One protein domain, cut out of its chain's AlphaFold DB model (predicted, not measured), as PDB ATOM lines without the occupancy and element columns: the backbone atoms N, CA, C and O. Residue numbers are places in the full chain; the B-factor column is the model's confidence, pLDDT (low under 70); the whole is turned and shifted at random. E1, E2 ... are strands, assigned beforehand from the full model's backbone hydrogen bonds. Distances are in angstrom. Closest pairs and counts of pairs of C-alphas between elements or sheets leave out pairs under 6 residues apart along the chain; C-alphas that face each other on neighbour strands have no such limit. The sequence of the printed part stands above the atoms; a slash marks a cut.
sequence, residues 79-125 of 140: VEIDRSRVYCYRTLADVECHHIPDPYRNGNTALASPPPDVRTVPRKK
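What this domain is: This is residues 79 to 125 of the 140 residues of an uncharacterized protein of Azospirillum humicireducens (UniProt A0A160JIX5). What is the overall shape? A long, narrow piece has a small sheet toward one end, hairpin E2 and E3 with E4 beside E2, and the two-strand ladder of E1 and E5 toward the other. A wide loop, residues 99 to 109, joins E3 to E4, and the tail of residues 121 to 125 adds to the length beyond E5. What is it made of? The printed part has 47 residues with no named helix and five strands, E1 to E5 in chain order, in two sheets, E3 - E2 - E4 and the antiparallel pair E1 - E5; the class is all strand, though under half of the residues are in named elements. It is only just loose, close to extended, with a radius of gyration of the C-alphas of 14.2 A and spans of 51 by 17 by 13 A.

How they stand to each other: How is the larger sheet built? E2, residues 87 to 90, and E3, residues 95 to 98, form an antiparallel hairpin at 153 degrees, with N 87 and O 98 2.7 A apart, within hydrogen-bond range. E4, residues 110 to 112, meets E2 only at a point, where C-alphas 89 and 110 face each other at 4.8 A. What forms the other sheet? E1, residues 79 to 82, and E5, residues 117 to 120, are antiparallel at 147 degrees, with N 80 and O 119 2.8 A apart, within hydrogen-bond range. E1 and E2 are apart, as are E4 and E5.

Where its parts are: Where do the strands begin and end? E1 begins at C-alpha 79, (254.549, 91.992, 288.341), and E5 ends at C-alpha 120, (254.476, 87.956, 286.518). How long are they? From first to last C-alpha, E2 measures 10.3 A, E3 10.1 A, E5 9.8 A, E1 9.1 A and E4 5.2 A.

The domain as a whole: How far does it reach? The two C-alphas farthest apart, those of Leu 92 and Lys 125, are 51.0 A apart. Are there cuts or long links? The printed part has no cut, and the link from E3 to E4, 11 residues, is long. Where is confidence low? The mean pLDDT of the printed part is 75.7, and residues 82 to 85, 103 and 112 to 116 are under 70.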
ATOM      1  N   VAL A  79     253.188  92.090 288.834       81.94
ATOM      2  CA  VAL A  79     254.549  91.992 288.341       81.94
ATOM      3  C   VAL A  79     255.477  92.211 289.521       81.94
ATOM      4  O   VAL A  79     255.443  93.264 290.160       81.94
ATOM      5  N   GLU A  80     256.293  91.212 289.820       79.88
ATOM      6  CA  GLU A  80     257.381  91.342 290.775       79.88
ATOM      7  C   GLU A  80     258.666  91.647 290.013       79.88
ATOM      8  O   GLU A  80     259.047  90.963 289.059       79.88
ATOM      9  N   ILE A  81     259.313  92.733 290.429       72.62
ATOM     10  CA  ILE A  81     260.628  93.099 289.927       72.62
ATOM     11  C   ILE A  81     261.644  92.317 290.748       72.62
ATOM     12  O   ILE A  81     261.976  92.706 291.872       72.62
ATOM     13  N   ASP A  82     262.134  91.223 290.181       69.88
ATOM     14  CA  ASP A  82     263.192  90.446 290.798       69.88
ATOM     15  C   ASP A  82     264.524  91.197 290.657       69.88
ATOM     16  O   ASP A  82     265.057  91.419 289.560       69.88
ATOM     17  N   ARG A  83     265.039  91.637 291.810       64.56
ATOM     18  CA  ARG A  83     266.332  92.315 291.955       64.56
ATOM     19  C   ARG A  83     267.451  91.362 292.373       64.56
ATOM     20  O   ARG A  83     268.554  91.834 292.608       64.56
ATOM     21  N   SER A  84     267.216  90.046 292.416       64.19
ATOM     22  CA  SER A  84     268.239  89.022 292.710       64.19
ATOM     23  C   SER A  84     269.332  88.894 291.636       64.19
ATOM     24  O   SER A  84     270.233  88.053 291.728       64.19
ATOM     25  N   ARG A  85     269.275  89.766 290.627       66.19
ATOM     26  CA  ARG A  85     270.265  89.964 289.579       66.19
ATOM     27  C   ARG A  85     271.667  90.127 290.179       66.19
ATOM     28  O   ARG A  85     271.898  90.894 291.108       66.19
ATOM     29  N   VAL A  86     272.603  89.389 289.605       77.19
ATOM     30  CA  VAL A  86     274.005  89.365 290.013       77.19
ATOM     31  C   VAL A  86     274.718  90.627 289.509       77.19
ATOM     32  O   VAL A  86     274.751  90.884 288.308       77.19
ATOM     33  N   TYR A  87     275.298  91.408 290.418       77.62
ATOM     34  CA  TYR A  87     276.150  92.565 290.146       77.62
ATOM     35  C   TYR A  87     277.609  92.132 290.123       77.62
ATOM     36  O   TYR A  87     278.130  91.681 291.140       77.62
ATOM     37  N   CYS A  88     278.271  92.288 288.980       81.56
ATOM     38  CA  CYS A  88     279.678  91.931 288.839       81.56
ATOM     39  C   CYS A  88     280.566  93.177 288.833       81.56
ATOM     40  O   CYS A  88     280.349  94.122 288.063       81.56
ATOM     41  N   TYR A  89     281.588  93.153 289.677       83.62
ATOM     42  CA  TYR A  89     282.585  94.201 289.832       83.62
ATOM     43  C   TYR A  89     283.951  93.676 289.408       83.62
ATOM     44  O   TYR A  89     284.275  92.500 289.588       83.62
ATOM     45  N   ARG A  90     284.773  94.557 288.841       83.44
ATOM     46  CA  ARG A  90     286.155  94.210 288.525       83.44
ATOM     47  C   ARG A  90     287.027  94.413 289.757       83.44
ATOM     48  O   ARG A  90     287.102  95.527 290.267       83.44
ATOM     49  N   THR A  91     287.700  93.357 290.198       81.19
ATOM     50  CA  THR A  91     288.712  93.427 291.257       81.19
ATOM     51  C   THR A  91     290.121  93.392 290.653       81.19
ATOM     52  O   THR A  91     290.293  93.353 289.432       81.19
ATOM     53  N   LEU A  92     291.148  93.441 291.507       83.06
ATOM     54  CA  LEU A  92     292.555  93.427 291.091       83.06
ATOM     55  C   LEU A  92     292.981  92.099 290.443       83.06
ATOM     56  O   LEU A  92     293.891  92.107 289.618       83.06
ATOM     57  N   ALA A  93     292.345  90.985 290.816       82.00
ATOM     58  CA  ALA A  93     292.734  89.646 290.372       82.00
ATOM     59  C   ALA A  93     291.642  88.917 289.573       82.00
ATOM     60  O   ALA A  93     291.983  88.092 288.731       82.00
ATOM     61  N   ASP A  94     290.358  89.224 289.803       83.38
ATOM     62  CA  ASP A  94     289.236  88.530 289.154       83.38
ATOM     63  C   ASP A  94     287.962  89.402 289.052       83.38
ATOM     64  O   ASP A  94     287.924  90.551 289.510       83.38
ATOM     65  N   VAL A  95     286.902  88.872 288.444       86.38
ATOM     66  CA  VAL A  95     285.550  89.444 288.478       86.38
ATOM     67  C   VAL A  95     284.779  88.829 289.641       86.38
ATOM     68  O   VAL A  95     284.522  87.629 289.658       86.38
ATOM     69  N   GLU A  96     284.370  89.662 290.598       84.75
ATOM     70  CA  GLU A  96     283.588  89.224 291.754       84.75
ATOM     71  C   GLU A  96     282.127  89.653 291.597       84.75
ATOM     72  O   GLU A  96     281.827  90.799 291.253       84.75
ATOM     73  N   CYS A  97     281.215  88.710 291.813       82.50
ATOM     74  CA  CYS A  97     279.803  88.851 291.495       82.50
ATOM     75  C   CYS A  97     278.945  88.644 292.756       82.50
ATOM     76  O   CYS A  97     279.029  87.604 293.407       82.50
ATOM     77  N   HIS A  98     278.093  89.618 293.087       78.12
ATOM     78  CA  HIS A  98     277.257  89.622 294.292       78.12
ATOM     79  C   HIS A  98     275.775  89.840 293.969       78.12
ATOM     80  O   HIS A  98     275.431  90.511 293.005       78.12
ATOM     81  N   HIS A  99     274.874  89.338 294.815       77.56
ATOM     82  CA  HIS A  99     273.421  89.560 294.684       77.56
ATOM     83  C   HIS A  99     272.935  90.885 295.299       77.56
ATOM     84  O   HIS A  99     271.741  91.171 295.306       77.56
ATOM     85  N   ILE A 100     273.849  91.679 295.861       73.50
ATOM     86  CA  ILE A 100     273.575  92.941 296.552       73.50
ATOM     87  C   ILE A 100     274.504  93.999 295.934       73.50
ATOM     88  O   ILE A 100     275.664  93.677 295.659       73.50
ATOM     89  N   PRO A 101     274.030  95.235 295.687       74.56
ATOM     90  CA  PRO A 101     274.884  96.322 295.207       74.56
ATOM     91  C   PRO A 101     276.033  96.609 296.188       74.56
ATOM     92  O   PRO A 101     275.848  96.423 297.388       74.56
ATOM     93  N   ASP A 102     277.180  97.068 295.663       71.06
ATOM     94  CA  ASP A 102     278.467  97.283 296.357       71.06
ATOM     95  C   ASP A 102     278.322  97.460 297.884       71.06
ATOM     96  O   ASP A 102     277.992  98.558 298.355       71.06
ATOM     97  N   PRO A 103     278.568  96.390 298.669       66.38
ATOM     98  CA  PRO A 103     278.350  96.417 300.109       66.38
ATOM     99  C   PRO A 103     279.316  97.362 300.832       66.38
ATOM    100  O   PRO A 103     279.019  97.801 301.943       66.38
ATOM    101  N   TYR A 104     280.453  97.704 300.216       76.44
ATOM    102  CA  TYR A 104     281.504  98.509 300.835       76.44
ATOM    103  C   TYR A 104     281.489  99.978 300.398       76.44
ATOM    104  O   TYR A 104     282.258 100.770 300.943       76.44
ATOM    105  N   ARG A 105     280.616 100.363 299.451       73.00
ATOM    106  CA  ARG A 105     280.522 101.725 298.880       73.00
ATOM    107  C   ARG A 105     281.895 102.295 298.507       73.00
ATOM    108  O   ARG A 105     282.160 103.481 298.707       73.00
ATOM    109  N   ASN A 106     282.776 101.446 297.992       75.81
ATOM    110  CA  ASN A 106     284.169 101.782 297.706       75.81
ATOM    111  C   ASN A 106     284.333 102.561 296.388       75.81
ATOM    112  O   ASN A 106     285.439 102.981 296.060       75.81
ATOM    113  N   GLY A 107     283.235 102.793 295.663       73.69
ATOM    114  CA  GLY A 107     283.221 103.561 294.418       73.69
ATOM    115  C   GLY A 107     283.493 102.716 293.174       73.69
ATOM    116  O   GLY A 107     283.662 103.277 292.093       73.69
ATOM    117  N   ASN A 108     283.512 101.387 293.296       74.44
ATOM    118  CA  ASN A 108     283.665 100.500 292.152       74.44
ATOM    119  C   ASN A 108     282.411 100.531 291.264       74.44
ATOM    120  O   ASN A 108     281.295 100.244 291.702       74.44
ATOM    121  N   THR A 109     282.598 100.835 289.981       73.06
ATOM    122  CA  THR A 109     281.523 100.797 288.982       73.06
ATOM    123  C   THR A 109     281.249  99.351 288.568       73.06
ATOM    124  O   THR A 109     282.170  98.627 288.183       73.06
ATOM    125  N   ALA A 110     279.986  98.923 288.628       72.44
ATOM    126  CA  ALA A 110     279.585  97.609 288.127       72.44
ATOM    127  C   ALA A 110     279.867  97.513 286.619       72.44
ATOM    128  O   ALA A 110     279.548  98.435 285.866       72.44
ATOM    129  N   LEU A 111     280.431  96.388 286.173       74.75
ATOM    130  CA  LEU A 111     280.702  96.140 284.750       74.75
ATOM    131  C   LEU A 111     279.402  96.063 283.939       74.75
ATOM    132  O   LEU A 111     279.347  96.504 282.796       74.75
ATOM    133  N   ALA A 112     278.351  95.531 284.561       63.84
ATOM    134  CA  ALA A 112     276.980  95.605 284.091       63.84
ATOM    135  C   ALA A 112     276.047  95.461 285.297       63.84
ATOM    136  O   ALA A 112     276.225  94.566 286.123       63.84
ATOM    137  N   SER A 113     275.041  96.329 285.394       62.59
ATOM    138  CA  SER A 113     273.843  95.994 286.162       62.59
ATOM    139  C   SER A 113     272.945  95.210 285.217       62.59
ATOM    140  O   SER A 113     272.612  95.743 284.152       62.59
ATOM    141  N   PRO A 114     272.556  93.966 285.531       68.69
ATOM    142  CA  PRO A 114     271.531  93.316 284.739       68.69
ATOM    143  C   PRO A 114     270.271  94.197 284.761       68.69
ATOM    144  O   PRO A 114     270.047  94.900 285.755       68.69
ATOM    145  N   PRO A 115     269.436  94.183 283.704       69.06
ATOM    146  CA  PRO A 115     268.135  94.849 283.768       69.06
ATOM    147  C   PRO A 115     267.353  94.354 285.004       69.06
ATOM    148  O   PRO A 115     267.733  93.367 285.600       69.06
ATOM    149  N   PRO A 116     266.281  94.975 285.488       68.50
ATOM    150  CA  PRO A 116     265.373  94.309 286.435       68.50
ATOM    151  C   PRO A 116     264.679  93.132 285.734       68.50
ATOM    152  O   PRO A 116     264.320  93.277 284.566       68.50
ATOM    153  N   ASP A 117     264.597  91.931 286.327       73.62
ATOM    154  CA  ASP A 117     263.778  90.862 285.714       73.62
ATOM    155  C   ASP A 117     262.331  91.087 286.134       73.62
ATOM    156  O   ASP A 117     262.036  91.278 287.313       73.62
ATOM    157  N   VAL A 118     261.450  91.158 285.151       78.56
ATOM    158  CA  VAL A 118     260.064  91.574 285.325       78.56
ATOM    159  C   VAL A 118     259.232  90.314 285.179       78.56
ATOM    160  O   VAL A 118     258.888  89.913 284.067       78.56
ATOM    161  N   ARG A 119     258.964  89.641 286.301       78.31
ATOM    162  CA  ARG A 119     258.243  88.364 286.304       78.31
ATOM    163  C   ARG A 119     256.811  88.597 286.751       78.31
ATOM    164  O   ARG A 119     256.560  89.307 287.723       78.31
ATOM    165  N   THR A 120     255.860  87.995 286.051       80.56
ATOM    166  CA  THR A 120     254.476  87.956 286.518       80.56
ATOM    167  C   THR A 120     254.366  86.956 287.665       80.56
ATOM    168  O   THR A 120     254.858  85.827 287.590       80.56
ATOM    169  N   VAL A 121     253.747  87.378 288.761       79.19
ATOM    170  CA  VAL A 121     253.499  86.528 289.922       79.19
ATOM    171  C   VAL A 121     252.342  85.595 289.578       79.19
ATOM    172  O   VAL A 121     251.280  86.077 289.162       79.19
ATOM    173  N   PRO A 122     252.496  84.273 289.760       76.88
ATOM    174  CA  PRO A 122     251.397  83.347 289.552       76.88
ATOM    175  C   PRO A 122     250.244  83.704 290.492       76.88
ATOM    176  O   PRO A 122     250.417  83.854 291.706       76.88
ATOM    177  N   ARG A 123     249.048  83.876 289.924       78.62
ATOM    178  CA  ARG A 123     247.860  84.217 290.708       78.62
ATOM    179  C   ARG A 123     247.389  83.023 291.531       78.62
ATOM    180  O   ARG A 123     247.627  81.869 291.177       78.62
ATOM    181  N   LYS A 124     246.686  83.304 292.630       79.12
ATOM    182  CA  LYS A 124     246.001  82.255 293.391       79.12
ATOM    183  C   LYS A 124     244.830  81.723 292.570       79.12
ATOM    184  O   LYS A 124     244.161  82.498 291.890       79.12
ATOM    185  N   LYS A 125     244.586  80.418 292.688       80.19
ATOM    186  CA  LYS A 125     243.429  79.755 292.089       80.19
ATOM    187  C   LYS A 125     242.143  80.379 292.638       80.19
ATOM    188  O   LYS A 125     241.929  80.383 293.851       80.19
TER     189      LYS A 125